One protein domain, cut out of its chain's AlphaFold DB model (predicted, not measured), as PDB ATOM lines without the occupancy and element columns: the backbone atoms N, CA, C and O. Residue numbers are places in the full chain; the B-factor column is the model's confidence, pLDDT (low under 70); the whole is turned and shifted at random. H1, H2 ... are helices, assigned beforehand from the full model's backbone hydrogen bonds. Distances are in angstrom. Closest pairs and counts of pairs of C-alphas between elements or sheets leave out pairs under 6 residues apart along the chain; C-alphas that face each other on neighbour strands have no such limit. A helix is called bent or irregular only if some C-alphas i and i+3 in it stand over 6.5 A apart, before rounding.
ATOM      1  N   ASP A   8     -32.888  38.124  26.797       97.12
ATOM      2  CA  ASP A   8     -32.152  37.024  26.170       97.12
ATOM      3  C   ASP A   8     -32.360  37.006  24.648       97.12
ATOM      4  O   ASP A   8     -31.421  36.746  23.891       97.12
ATOM      5  N   ASP A   9     -33.564  37.340  24.169       97.75
ATOM      6  CA  ASP A   9     -33.840  37.491  22.735       97.75
ATOM      7  C   ASP A   9     -33.079  38.688  22.135       97.75
ATOM      8  O   ASP A   9     -32.574  38.605  21.012       97.75
ATOM      9  N   HIS A  10     -32.950  39.798  22.870       98.06
ATOM     10  CA  HIS A  10     -32.171  40.966  22.441       98.06
ATOM     11  C   HIS A  10     -30.660  40.693  22.419       98.06
ATOM     12  O   HIS A  10     -29.963  41.101  21.481       98.06
ATOM     13  N   THR A  11     -30.160  39.944  23.400       98.25
ATOM     14  CA  THR A  11     -28.774  39.461  23.426       98.25
ATOM     15  C   THR A  11     -28.506  38.548  22.230       98.25
ATOM     16  O   THR A  11     -27.546  38.761  21.481       98.25
ATOM     17  N   PHE A  12     -29.398  37.587  21.980       98.12
ATOM     18  CA  PHE A  12     -29.316  36.698  20.824       98.12
ATOM     19  C   PHE A  12     -29.363  37.468  19.499       98.12
ATOM     20  O   PHE A  12     -28.578  37.181  18.597       98.12
ATOM     21  N   ARG A  13     -30.217  38.494  19.389       98.25
ATOM     22  CA  ARG A  13     -30.294  39.370  18.210       98.25
ATOM     23  C   ARG A  13     -28.964  40.043  17.910       98.25
ATOM     24  O   ARG A  13     -28.523  40.048  16.764       98.25
ATOM     25  N   THR A  14     -28.342  40.612  18.936       98.38
ATOM     26  CA  THR A  14     -27.047  41.281  18.797       98.38
ATOM     27  C   THR A  14     -25.995  40.285  18.321       98.38
ATOM     28  O   THR A  14     -25.300  40.555  17.348       98.38
ATOM     29  N   HIS A  15     -25.951  39.095  18.923       97.94
ATOM     30  CA  HIS A  15     -25.036  38.034  18.510       97.94
ATOM     31  C   HIS A  15     -25.261  37.585  17.055       97.94
ATOM     32  O   HIS A  15     -24.303  37.519  16.287       97.94
ATOM     33  N   ALA A  16     -26.512  37.335  16.656       97.94
ATOM     34  CA  ALA A  16     -26.871  36.948  15.293       97.94
ATOM     35  C   ALA A  16     -26.454  38.007  14.263       97.94
ATOM     36  O   ALA A  16     -25.819  37.676  13.262       97.94
ATOM     37  N   ARG A  17     -26.760  39.281  14.532       97.88
ATOM     38  CA  ARG A  17     -26.390  40.396  13.656       97.88
ATOM     39  C   ARG A  17     -24.880  40.532  13.528       97.88
ATOM     40  O   ARG A  17     -24.366  40.550  12.419       97.88
ATOM     41  N   THR A  18     -24.168  40.576  14.652       97.81
ATOM     42  CA  THR A  18     -22.706  40.688  14.650       97.81
ATOM     43  C   THR A  18     -22.061  39.527  13.901       97.81
ATOM     44  O   THR A  18     -21.110  39.741  13.148       97.81
ATOM     45  N   TRP A  19     -22.581  38.309  14.064       97.12
ATOM     46  CA  TRP A  19     -22.093  37.158  13.316       97.12
ATOM     47  C   TRP A  19     -22.318  37.338  11.808       97.12
ATOM     48  O   TRP A  19     -21.363  37.192  11.047       97.12
ATOM     49  N   LEU A  20     -23.528  37.718  11.375       96.50
ATOM     50  CA  LEU A  20     -23.836  37.962   9.959       96.50
ATOM     51  C   LEU A  20     -22.925  39.042   9.361       96.50
ATOM     52  O   LEU A  20     -22.299  38.800   8.333       96.50
ATOM     53  N   ASP A  21     -22.786  40.187  10.031       94.69
ATOM     54  CA  ASP A  21     -21.967  41.310   9.560       94.69
ATOM     55  C   ASP A  21     -20.487  40.928   9.424       94.69
ATOM     56  O   ASP A  21     -19.814  41.352   8.488       94.69
ATOM     57  N   THR A  22     -19.984  40.090  10.334       94.69
ATOM     58  CA  THR A  22     -18.587  39.633  10.318       94.69
ATOM     59  C   THR A  22     -18.318  38.621   9.201       94.69
ATOM     60  O   THR A  22     -17.217  38.600   8.660       94.69
ATOM     61  N   HIS A  23     -19.296  37.783   8.841       93.12
ATOM     62  CA  HIS A  23     -19.104  36.704   7.858       93.12
ATOM     63  C   HIS A  23     -19.551  37.090   6.438       93.12
ATOM     64  O   HIS A  23     -19.186  36.419   5.474       93.12
ATOM     65  N   LEU A  24     -20.302  38.184   6.272       91.12
ATOM     66  CA  LEU A  24     -20.726  38.717   4.968       91.12
ATOM     67  C   LEU A  24     -19.751  39.756   4.384       91.12
ATOM     68  O   LEU A  24     -20.115  40.506   3.480       91.12
ATOM     69  N   THR A  25     -18.508  39.809   4.868       86.31
ATOM     70  CA  THR A  25     -17.520  40.821   4.456       86.31
ATOM     71  C   THR A  25     -16.921  40.596   3.063       86.31
ATOM     72  O   THR A  25     -16.278  41.496   2.523       86.31
ATOM     73  N   GLU A  26     -17.078  39.409   2.471       76.69
ATOM     74  CA  GLU A  26     -16.491  39.089   1.163       76.69
ATOM     75  C   GLU A  26     -17.234  39.770  -0.001       76.69
ATOM     76  O   GLU A  26     -18.462  39.771  -0.074       76.69
ATOM     77  N   THR A  27     -16.473  40.341  -0.946       80.25
ATOM     78  CA  THR A  27     -16.990  40.905  -2.205       80.25
ATOM     79  C   THR A  27     -16.248  40.281  -3.399       80.25
ATOM     80  O   THR A  27     -15.035  40.470  -3.508       80.25
ATOM     81  N   PRO A  28     -16.936  39.563  -4.314       82.25
ATOM     82  CA  PRO A  28     -18.383  39.325  -4.338       82.25
ATOM     83  C   PRO A  28     -18.850  38.443  -3.172       82.25
ATOM     84  O   PRO A  28     -18.062  37.690  -2.608       82.25
ATOM     85  N   ALA A  29     -20.138  38.542  -2.841       84.62
ATOM     86  CA  ALA A  29     -20.758  37.742  -1.789       84.62
ATOM     87  C   ALA A  29     -20.528  36.229  -2.004       84.62
ATOM     88  O   ALA A  29     -20.434  35.776  -3.156       84.62
ATOM     89  N   PRO A  30     -20.489  35.425  -0.925       89.75
ATOM     90  CA  PRO A  30     -20.277  33.990  -1.035       89.75
ATOM     91  C   PRO A  30     -21.384  33.328  -1.858       89.75
ATOM     92  O   PRO A  30     -22.555  33.711  -1.819       89.75
ATOM     93  N   THR A  31     -21.030  32.271  -2.591       93.06
ATOM     94  CA  THR A  31     -22.043  31.466  -3.291       93.06
ATOM     95  C   THR A  31     -23.035  30.861  -2.285       93.06
ATOM     96  O   THR A  31     -22.612  30.487  -1.188       93.06
ATOM     97  N   PRO A  32     -24.317  30.647  -2.649       93.12
ATOM     98  CA  PRO A  32     -25.303  30.047  -1.745       93.12
ATOM     99  C   PRO A  32     -24.846  28.723  -1.111       93.12
ATOM    100  O   PRO A  32     -25.083  28.470   0.065       93.12
ATOM    101  N   ARG A  33     -24.108  27.894  -1.862       92.12
ATOM    102  CA  ARG A  33     -23.547  26.632  -1.355       92.12
ATOM    103  C   ARG A  33     -22.429  26.842  -0.332       92.12
ATOM    104  O   ARG A  33     -22.344  26.076   0.624       92.12
ATOM    105  N   ALA A  34     -21.537  27.805  -0.562       92.19
ATOM    106  CA  ALA A  34     -20.474  28.128   0.391       92.19
ATOM    107  C   ALA A  34     -21.078  28.696   1.681       92.19
ATOM    108  O   ALA A  34     -20.729  28.247   2.766       92.19
ATOM    109  N   TRP A  35     -22.069  29.575   1.538       94.25
ATOM    110  CA  TRP A  35     -22.784  30.172   2.657       94.25
ATOM    111  C   TRP A  35     -23.535  29.144   3.512       94.25
ATOM    112  O   TRP A  35     -23.413  29.143   4.731       94.25
ATOM    113  N   GLU A  36     -24.236  28.188   2.893       92.81
ATOM    114  CA  GLU A  36     -24.917  27.115   3.632       92.81
ATOM    115  C   GLU A  36     -23.928  26.249   4.436       92.81
ATOM    116  O   GLU A  36     -24.229  25.807   5.544       92.81
ATOM    117  N   ARG A  37     -22.716  26.023   3.905       90.56
ATOM    118  CA  ARG A  37     -21.659  25.303   4.632       90.56
ATOM    119  C   ARG A  37     -21.130  26.101   5.816       90.56
ATOM    120  O   ARG A  37     -20.774  25.484   6.814       90.56
ATOM    121  N   GLU A  38     -21.044  27.419   5.698       92.81
ATOM    122  CA  GLU A  38     -20.621  28.306   6.786       92.81
ATOM    123  C   GLU A  38     -21.646  28.285   7.923       92.81
ATOM    124  O   GLU A  38     -21.321  27.955   9.061       92.81
ATOM    125  N   LEU A  39     -22.924  28.487   7.585       93.50
ATOM    126  CA  LEU A  39     -24.033  28.407   8.536       93.50
ATOM    127  C   LEU A  39     -24.080  27.057   9.259       93.50
ATOM    128  O   LEU A  39     -24.298  27.012  10.469       93.50
ATOM    129  N   GLY A  40     -23.876  25.957   8.530       90.38
ATOM    130  CA  GLY A  40     -23.857  24.616   9.107       90.38
ATOM    131  C   GLY A  40     -22.654  24.355  10.015       90.38
ATOM    132  O   GLY A  40     -22.804  23.676  11.023       90.38
ATOM    133  N   GLN A  41     -21.474  24.893   9.689       89.62
ATOM    134  CA  GLN A  41     -20.273  24.761  10.528       89.62
ATOM    135  C   GLN A  41     -20.400  25.526  11.842       89.62
ATOM    136  O   GLN A  41     -19.965  25.031  12.878       89.62
ATOM    137  N   GLU A  42     -21.030  26.694  11.788       92.00
ATOM    138  CA  GLU A  42     -21.273  27.522  12.963       92.00
ATOM    139  C   GLU A  42     -22.511  27.070  13.750       92.00
ATOM    140  O   GLU A  42     -22.679  27.444  14.902       92.00
ATOM    141  N   GLY A  43     -23.367  26.217  13.184       91.38
ATOM    142  CA  GLY A  43     -24.546  25.685  13.872       91.38
ATOM    143  C   GLY A  43     -25.768  26.610  13.821       91.38
ATOM    144  O   GLY A  43     -26.642  26.524  14.680       91.38
ATOM    145  N   TRP A  44     -25.851  27.494  12.824       93.94
ATOM    146  CA  TRP A  44     -27.036  28.319  12.536       93.94
ATOM    147  C   TRP A  44     -28.146  27.569  11.779       93.94
ATOM    148  O   TRP A  44     -29.221  28.123  11.551       93.94
ATOM    149  N   ILE A  45     -27.886  26.326  11.366       92.94
ATOM    150  CA  ILE A  45     -28.862  25.433  10.732       92.94
ATOM    151  C   ILE A  45     -29.428  24.509  11.801       92.94
ATOM    152  O   ILE A  45     -28.659  23.906  12.542       92.94
ATOM    153  N   GLY A  46     -30.750  24.365  11.850       92.06
ATOM    154  CA  GLY A  46     -31.414  23.453  12.773       92.06
ATOM    155  C   GLY A  46     -31.620  24.029  14.170       92.06
ATOM    156  O   GLY A  46     -31.688  23.276  15.130       92.06
ATOM    157  N   LEU A  47     -31.740  25.355  14.304       93.44
ATOM    158  CA  LEU A  47     -31.880  26.043  15.597       93.44
ATOM    159  C   LEU A  47     -33.019  25.514  16.487       93.44
ATOM    160  O   LEU A  47     -32.939  25.596  17.710       93.44
ATOM    161  N   GLY A  48     -34.085  25.001  15.871       91.88
ATOM    162  CA  GLY A  48     -35.241  24.432  16.564       91.88
ATOM    163  C   GLY A  48     -35.247  22.910  16.666       91.88
ATOM    164  O   GLY A  48     -36.252  22.348  17.097       91.88
ATOM    165  N   TRP A  49     -34.188  22.223  16.231       91.31
ATOM    166  CA  TRP A  49     -34.130  20.771  16.344       91.31
ATOM    167  C   TRP A  49     -33.968  20.353  17.808       91.31
ATOM    168  O   TRP A  49     -33.166  20.954  18.526       91.31
ATOM    169  N   PRO A  50     -34.712  19.329  18.262       85.50
ATOM    170  CA  PRO A  50     -34.561  18.821  19.615       85.50
ATOM    171  C   PRO A  50     -33.217  18.098  19.761       85.50
ATOM    172  O   PRO A  50     -32.666  17.578  18.794       85.50
ATOM    173  N   GLU A  51     -32.705  18.044  20.983       81.19
ATOM    174  CA  GLU A  51     -31.501  17.279  21.308       81.19
ATOM    175  C   GLU A  51     -31.848  15.799  21.527       81.19
ATOM    176  O   GLU A  51     -32.890  15.477  22.103       81.19
ATOM    177  N   ASP A  52     -30.961  14.891  21.108       72.56
ATOM    178  CA  ASP A  52     -31.098  13.448  21.340       72.56
ATOM    179  C   ASP A  52     -30.212  13.050  22.524       72.56
ATOM    180  O   ASP A  52     -28.984  13.139  22.457       72.56
ATOM    181  N   GLY A  53     -30.820  12.707  23.662       64.56
ATOM    182  CA  GLY A  53     -30.081  12.343  24.879       64.56
ATOM    183  C   GLY A  53     -29.156  13.443  25.427       64.56
ATOM    184  O   GLY A  53     -28.175  13.129  26.100       64.56
ATOM    185  N   GLY A  54     -29.443  14.717  25.130       63.22
ATOM    186  CA  GLY A  54     -28.618  15.874  25.511       63.22
ATOM    187  C   GLY A  54     -27.470  16.189  24.544       63.22
ATOM    188  O   GLY A  54     -26.650  17.059  24.830       63.22
ATOM    189  N   ALA A  55     -27.385  15.495  23.402       68.19
ATOM    190  CA  ALA A  55     -26.463  15.822  22.322       68.19
ATOM    191  C   ALA A  55     -27.231  16.407  21.123       68.19
ATOM    192  O   ALA A  55     -28.065  15.738  20.513       68.19
ATOM    193  N   GLY A  56     -26.937  17.660  20.767       75.56
ATOM    194  CA  GLY A  56     -27.446  18.283  19.539       75.56
ATOM    195  C   GLY A  56     -26.791  17.716  18.272       75.56
ATOM    196  O   GLY A  56     -25.763  17.034  18.329       75.56
ATOM    197  N   TYR A  57     -27.332  18.056  17.102       82.44
ATOM    198  CA  TYR A  57     -26.882  17.570  15.788       82.44
ATOM    199  C   TYR A  57     -25.853  18.500  15.125       82.44
ATOM    200  O   TYR A  57     -25.855  18.694  13.915       82.44
ATOM    201  N   GLY A  58     -24.980  19.135  15.914       78.94
ATOM    202  CA  GLY A  58     -24.057  20.158  15.396       78.94
ATOM    203  C   GLY A  58     -24.682  21.546  15.279       78.94
ATOM    204  O   GLY A  58     -23.990  22.497  14.934       78.94
ATOM    205  N   ASN A  59     -25.969  21.666  15.599       86.12
ATOM    206  CA  ASN A  59     -26.703  22.917  15.654       86.12
ATOM    207  C   ASN A  59     -26.593  23.576  17.034       86.12
ATOM    208  O   ASN A  59     -26.425  22.908  18.057       86.12
ATOM    209  N   ARG A  60     -26.746  24.900  17.056       88.88
ATOM    210  CA  ARG A  60     -27.124  25.629  18.267       88.88
ATOM    211  C   ARG A  60     -28.594  25.328  18.576       88.88
ATOM    212  O   ARG A  60     -29.380  25.112  17.655       88.88
ATOM    213  N   THR A  61     -28.965  25.366  19.848       88.88
ATOM    214  CA  THR A  61     -30.366  25.268  20.281       88.88
ATOM    215  C   THR A  61     -30.884  26.675  20.569       88.88
ATOM    216  O   THR A  61     -30.222  27.441  21.270       88.88
ATOM    217  N   ALA A  62     -32.043  27.031  20.018       93.00
ATOM    218  CA  ALA A  62     -32.667  28.335  20.217       93.00
ATOM    219  C   ALA A  62     -34.156  28.193  20.545       93.00
ATOM    220  O   ALA A  62     -34.862  27.340  19.997       93.00
ATOM    221  N   THR A  63     -34.659  29.071  21.414       94.44
ATOM    222  CA  THR A  63     -36.096  29.154  21.705       94.44
ATOM    223  C   THR A  63     -36.884  29.557  20.454       94.44
ATOM    224  O   THR A  63     -36.325  30.064  19.481       94.44
ATOM    225  N   LEU A  64     -38.208  29.383  20.472       93.62
ATOM    226  CA  LEU A  64     -39.054  29.818  19.356       93.62
ATOM    227  C   LEU A  64     -38.909  31.325  19.070       93.62
ATOM    228  O   LEU A  64     -38.836  31.725  17.912       93.62
ATOM    229  N   THR A  65     -38.830  32.162  20.109       96.25
ATOM    230  CA  THR A  65     -38.631  33.610  19.954       96.25
ATOM    231  C   THR A  65     -37.268  33.925  19.343       96.25
ATOM    232  O   THR A  65     -37.193  34.729  18.419       96.25
ATOM    233  N   GLN A  66     -36.207  33.225  19.750       97.06
ATOM    234  CA  GLN A  66     -34.873  33.372  19.162       97.06
ATOM    235  C   GLN A  66     -34.806  32.876  17.709       97.06
ATOM    236  O   GLN A  66     -34.125  33.481  16.885       97.06
ATOM    237  N   GLN A  67     -35.545  31.823  17.349       96.38
ATOM    238  CA  GLN A  67     -35.671  31.385  15.952       96.38
ATOM    239  C   GLN A  67     -36.329  32.468  15.083       96.38
ATOM    240  O   GLN A  67     -35.878  32.718  13.965       96.38
ATOM    241  N   VAL A  68     -37.346  33.162  15.609       96.69
ATOM    242  CA  VAL A  68     -37.950  34.325  14.938       96.69
ATOM    243  C   VAL A  68     -36.936  35.464  14.809       96.69
ATOM    244  O   VAL A  68     -36.788  36.018  13.722       96.69
ATOM    245  N   VAL A  69     -36.186  35.775  15.872       98.06
ATOM    246  CA  VAL A  69     -35.106  36.778  15.828       98.06
ATOM    247  C   VAL A  69     -34.084  36.448  14.737       98.06
ATOM    248  O   VAL A  69     -33.725  37.327  13.957       98.06
ATOM    249  N   TRP A  70     -33.637  35.192  14.647       97.62
ATOM    250  CA  TRP A  70     -32.711  34.749  13.605       97.62
ATOM    251  C   TRP A  70     -33.287  34.962  12.203       97.62
ATOM    252  O   TRP A  70     -32.608  35.520  11.341       97.62
ATOM    253  N   ALA A  71     -34.544  34.569  11.980       96.44
ATOM    254  CA  ALA A  71     -35.210  34.762  10.696       96.44
ATOM    255  C   ALA A  71     -35.302  36.252  10.312       96.44
ATOM    256  O   ALA A  71     -35.070  36.602   9.154       96.44
ATOM    257  N   GLU A  72     -35.586  37.134  11.275       97.62
ATOM    258  CA  GLU A  72     -35.624  38.582  11.050       97.62
ATOM    259  C   GLU A  72     -34.254  39.171  10.706       97.62
ATOM    260  O   GLU A  72     -34.152  39.957   9.763       97.62
ATOM    261  N   GLU A  73     -33.199  38.828  11.451       98.06
ATOM    262  CA  GLU A  73     -31.851  39.346  11.175       98.06
ATOM    263  C   GLU A  73     -31.315  38.804   9.845       98.06
ATOM    264  O   GLU A  73     -30.754  39.565   9.056       98.06
ATOM    265  N   TYR A  74     -31.580  37.532   9.524       96.75
ATOM    266  CA  TYR A  74     -31.238  36.967   8.222       96.75
ATOM    267  C   TYR A  74     -31.929  37.721   7.079       96.75
ATOM    268  O   TYR A  74     -31.272  38.099   6.111       96.75
ATOM    269  N   ALA A  75     -33.234  37.991   7.201       96.00
ATOM    270  CA  ALA A  75     -34.007  38.715   6.190       96.00
ATOM    271  C   ALA A  75     -33.582  40.185   6.017       96.00
ATOM    272  O   ALA A  75     -33.777  40.752   4.944       96.00
ATOM    273  N   ARG A  76     -33.023  40.813   7.061       96.06
ATOM    274  CA  ARG A  76     -32.461  42.176   6.997       96.06
ATOM    275  C   ARG A  76     -31.056  42.219   6.403       96.06
ATOM    276  O   ARG A  76     -30.634  43.279   5.947       96.06
ATOM    277  N   SER A  77     -30.330  41.109   6.458       94.56
ATOM    278  CA  SER A  77     -28.965  41.022   5.953       94.56
ATOM    279  C   SER A  77     -28.913  40.935   4.424       94.56
ATOM    280  O   SER A  77     -29.910  40.676   3.752       94.56
ATOM    281  N   THR A  78     -27.714  41.089   3.865       92.25
ATOM    282  CA  THR A  78     -27.427  40.832   2.445       92.25
ATOM    283  C   THR A  78     -27.041  39.374   2.180       92.25
ATOM    284  O   THR A  78     -26.414  39.076   1.161       92.25
ATOM    285  N   ALA A  79     -27.361  38.459   3.103       93.25
ATOM    286  CA  ALA A  79     -27.002  37.056   2.983       93.25
ATOM    287  C   ALA A  79     -27.621  36.407   1.725       93.25
ATOM    288  O   ALA A  79     -28.764  36.704   1.367       93.25
ATOM    289  N   PRO A  80     -26.908  35.472   1.070       93.12
ATOM    290  CA  PRO A  80     -27.451  34.709  -0.051       93.12
ATOM    291  C   PRO A  80     -28.735  33.948   0.303       93.12
ATOM    292  O   PRO A  80     -28.965  33.576   1.453       93.12
ATOM    293  N   THR A  81     -29.554  33.614  -0.693       91.44
ATOM    294  CA  THR A  81     -30.720  32.742  -0.482       91.44
ATOM    295  C   THR A  81     -30.301  31.377   0.073       91.44
ATOM    296  O   THR A  81     -29.396  30.729  -0.457       91.44
ATOM    297  N   ARG A  82     -31.001  30.912   1.114       91.81
ATOM    298  CA  ARG A  82     -30.782  29.602   1.744       91.81
ATOM    299  C   ARG A  82     -31.165  28.461   0.804       91.81
ATOM    300  O   ARG A  82     -32.324  28.343   0.401       91.81
ATOM    301  N   MET A  83     -30.219  27.570   0.518       88.44
ATOM    302  CA  MET A  83     -30.476  26.369  -0.291       88.44
ATOM    303  C   MET A  83     -31.005  25.210   0.561       88.44
ATOM    304  O   MET A  83     -31.760  24.376   0.066       88.44
ATOM    305  N   GLY A  84     -30.606  25.148   1.834       85.94
ATOM    306  CA  GLY A  84     -30.847  24.000   2.711       85.94
ATOM    307  C   GLY A  84     -32.204  23.970   3.412       85.94
ATOM    308  O   GLY A  84     -32.508  22.977   4.066       85.94
ATOM    309  N   HIS A  85     -33.043  25.001   3.268       85.75
ATOM    310  CA  HIS A  85     -34.237  25.190   4.106       85.75
ATOM    311  C   HIS A  85     -35.265  24.040   4.024       85.75
ATOM    312  O   HIS A  85     -35.927  23.753   5.016       85.75
ATOM    313  N   ILE A  86     -35.398  23.349   2.882       87.75
ATOM    314  CA  ILE A  86     -36.271  22.160   2.761       87.75
ATOM    315  C   ILE A  86     -35.708  20.994   3.577       87.75
ATOM    316  O   ILE A  86     -36.431  20.344   4.332       87.75
ATOM    317  N   GLY A  87     -34.406  20.731   3.435       88.38
ATOM    318  CA  GLY A  87     -33.727  19.696   4.209       88.38
ATOM    319  C   GLY A  87     -33.787  19.995   5.706       88.38
ATOM    320  O   GLY A  87     -34.050  19.099   6.502       88.38
ATOM    321  N   GLU A  88     -33.624  21.269   6.064       90.62
ATOM    322  CA  GLU A  88     -33.642  21.742   7.442       90.62
ATOM    323  C   GLU A  88     -35.013  21.613   8.113       90.62
ATOM    324  O   GLU A  88     -35.099  21.137   9.244       90.62
ATOM    325  N   ASN A  89     -36.078  22.026   7.422       90.19
ATOM    326  CA  ASN A  89     -37.409  22.137   8.019       90.19
ATOM    327  C   ASN A  89     -38.280  20.890   7.830       90.19
ATOM    328  O   ASN A  89     -39.233  20.709   8.582       90.19
ATOM    329  N   LEU A  90     -37.991  20.039   6.837       90.75
ATOM    330  CA  LEU A  90     -38.817  18.864   6.535       90.75
ATOM    331  C   LEU A  90     -38.065  17.551   6.754       90.75
ATOM    332  O   LEU A  90     -38.515  16.699   7.522       90.75
ATOM    333  N   LEU A  91     -36.917  17.375   6.090       91.44
ATOM    334  CA  LEU A  91     -36.196  16.101   6.132       91.44
ATOM    335  C   LEU A  91     -35.624  15.830   7.525       91.44
ATOM    336  O   LEU A  91     -35.836  14.749   8.069       91.44
ATOM    337  N   ALA A  92     -34.914  16.802   8.100       91.56
ATOM    338  CA  ALA A  92     -34.235  16.608   9.371       91.56
ATOM    339  C   ALA A  92     -35.203  16.303  10.528       91.56
ATOM    340  O   ALA A  92     -35.000  15.270  11.164       91.56
ATOM    341  N   PRO A  93     -36.304  17.051  10.759       91.19
ATOM    342  CA  PRO A  93     -37.270  16.702  11.804       91.19
ATOM    343  C   PRO A  93     -37.872  15.306  11.617       91.19
ATOM    344  O   PRO A  93     -38.001  14.552  12.577       91.19
ATOM    345  N   THR A  94     -38.154  14.916  10.370       92.62
ATOM    346  CA  THR A  94     -38.667  13.573  10.060       92.62
ATOM    347  C   THR A  94     -37.662  12.485  10.450       92.62
ATOM    348  O   THR A  94     -38.042  11.480  11.048       92.62
ATOM    349  N   LEU A  95     -36.377  12.678  10.144       92.19
ATOM    350  CA  LEU A  95     -35.317  11.734  10.502       92.19
ATOM    351  C   LEU A  95     -35.030  11.701  12.001       92.19
ATOM    352  O   LEU A  95     -34.750  10.636  12.542       92.19
ATOM    353  N   ILE A  96     -35.108  12.843  12.676       89.94
ATOM    354  CA  ILE A  96     -34.935  12.927  14.126       89.94
ATOM    355  C   ILE A  96     -36.017  12.098  14.828       89.94
ATOM    356  O   ILE A  96     -35.703  11.312  15.717       89.94
ATOM    357  N   THR A  97     -37.275  12.220  14.395       91.12
ATOM    358  CA  THR A  97     -38.404  11.520  15.027       91.12
ATOM    359  C   THR A  97     -38.538  10.056  14.599       91.12
ATOM    360  O   THR A  97     -38.837   9.208  15.436       91.12
ATOM    361  N   TYR A  98     -38.344   9.743  13.315       92.75
ATOM    362  CA  TYR A  98     -38.683   8.428  12.745       92.75
ATOM    363  C   TYR A  98     -37.510   7.715  12.068       92.75
ATOM    364  O   TYR A  98     -37.650   6.570  11.638       92.75
ATOM    365  N   GLY A  99     -36.373   8.389  11.917       91.25
ATOM    366  CA  GLY A  99     -35.213   7.841  11.232       91.25
ATOM    367  C   GLY A  99     -34.510   6.778  12.063       91.25
ATOM    368  O   GLY A  99     -34.399   6.875  13.285       91.25
ATOM    369  N   THR A 100     -33.978   5.769  11.382       91.50
ATOM    370  CA  THR A 100     -33.028   4.838  11.994       91.50
ATOM    371  C   THR A 100     -31.721   5.556  12.318       91.50
ATOM    372  O   THR A 100     -31.374   6.553  11.683       91.50
ATOM    373  N   GLU A 101     -30.938   5.015  13.250       88.06
ATOM    374  CA  GLU A 101     -29.623   5.577  13.592       88.06
ATOM    375  C   GLU A 101     -28.699   5.710  12.373       88.06
ATOM    376  O   GLU A 101     -27.986   6.701  12.229       88.06
ATOM    377  N   GLU A 102     -28.770   4.771  11.424       89.38
ATOM    378  CA  GLU A 102     -28.001   4.865  10.180       89.38
ATOM    379  C   GLU A 102     -28.492   6.006   9.274       89.38
ATOM    380  O   GLU A 102     -27.678   6.712   8.674       89.38
ATOM    381  N   GLN A 103     -29.805   6.239   9.193       91.50
ATOM    382  CA  GLN A 103     -30.355   7.366   8.436       91.50
ATOM    383  C   GLN A 103     -29.991   8.704   9.089       91.50
ATOM    384  O   GLN A 103     -29.556   9.618   8.386       91.50
ATOM    385  N   LYS A 104     -30.100   8.806  10.420       87.75
ATOM    386  CA  LYS A 104     -29.671   9.987  11.182       87.75
ATOM    387  C   LYS A 104     -28.191  10.280  10.926       87.75
ATOM    388  O   LYS A 104     -27.861  11.372  10.480       87.75
ATOM    389  N   ARG A 105     -27.307   9.289  11.084       85.06
ATOM    390  CA  ARG A 105     -25.853   9.425  10.871       85.06
ATOM    391  C   ARG A 105     -25.482   9.835   9.443       85.06
ATOM    392  O   ARG A 105     -24.498  10.541   9.241       85.06
ATOM    393  N   ARG A 106     -26.234   9.361   8.446       86.25
ATOM    394  CA  ARG A 106     -25.966   9.639   7.029       86.25
ATOM    395  C   ARG A 106     -26.409  11.035   6.593       86.25
ATOM    396  O   ARG A 106     -25.803  11.590   5.676       86.25
ATOM    397  N   HIS A 107     -27.478  11.561   7.183       85.50
ATOM    398  CA  HIS A 107     -28.170  12.741   6.662       85.50
ATOM    399  C   HIS A 107     -28.187  13.939   7.612       85.50
ATOM    400  O   HIS A 107     -28.287  15.067   7.130       85.50
ATOM    401  N   LEU A 108     -28.086  13.725   8.925       84.94
ATOM    402  CA  LEU A 108     -27.983  14.808   9.897       84.94
ATOM    403  C   LEU A 108     -26.515  15.218  10.072       84.94
ATOM    404  O   LEU A 108     -25.618  14.372   9.980       84.94
TER     405      LEU A 108
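What this domain is: This is residues 8 to 108 of the 147 residues of a protein of Streptomyces microflavus (UniProt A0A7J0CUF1). Two pairs of helices make the two ends of this domain: H1 and H3 side by side at one end, and a short helical hairpin of H4 and H5 at the other. H2 lies between the two ends, to one side of the middle, and the long link after it, residues 43 to 63, passes through the middle, reaches toward the hairpin's end and folds back. The printed part has 101 residues with five named helices, in the order H1, H2, H3, H4, H5, and no named strand; the class is all helix. It is compact, with a radius of gyration of the C-alphas of 14.1 A, and the C-alphas span 41 by 31 by 18 A.

How they stand to each other: H1, residues 8 to 23, touches H3, residues 64 to 76; their closest C-alphas are those of Asp 9 and Gln 66, 5.5 A apart. These two run the same way at a shallow tilt of 34 degrees, only just short of steep. H2, residues 32 to 42, touches no helix, but H1 and H2 are near each other, with 5 pairs of C-alphas within 10 A. H4, residues 85 to 98, touches H5, residues 101 to 107, with residues 92 to 96 alone; the closest C-alphas are those of Leu 95 and Lys 104, 5.9 A apart. They form a helical hairpin and run opposite ways at a shallow tilt of 6 degrees. H2 and H3 are apart, and so are H3 and H4. In H1, H2, H3 and H5 every pair of O i and N i+4 is within hydrogen-bond range; in H4 it is 8 of 10.

Where its parts are: H1 begins at C-alpha 8, at (-32.152, 37.024, 26.170), and is 22.5 A long. H2 is 15.5 A long from C-alpha 32 to C-alpha 42. H3 begins at C-alpha 64, at (-39.054, 29.818, 19.356), and is 18.7 A long. H4 is 19.4 A long and is irregular, but only just: C-alphas 89 and 92 are 6.52 A apart. H5 is 10.1 A long and ends at C-alpha 107, at (-28.170, 12.741, 6.662).

The domain as a whole: The two C-alphas farthest apart are those of Thr 27 and Thr 100, 41.9 A. The printed part has no cut. The link from H2 to H3 is long, with 21 residues; those from H1 to H2 and from H3 to H4 are short, with 8 residues each, and that from H4 to H5 is tight, with 2. The mean pLDDT of the printed part is 90.7, and residues 53 to 55, in the long link, are under 70.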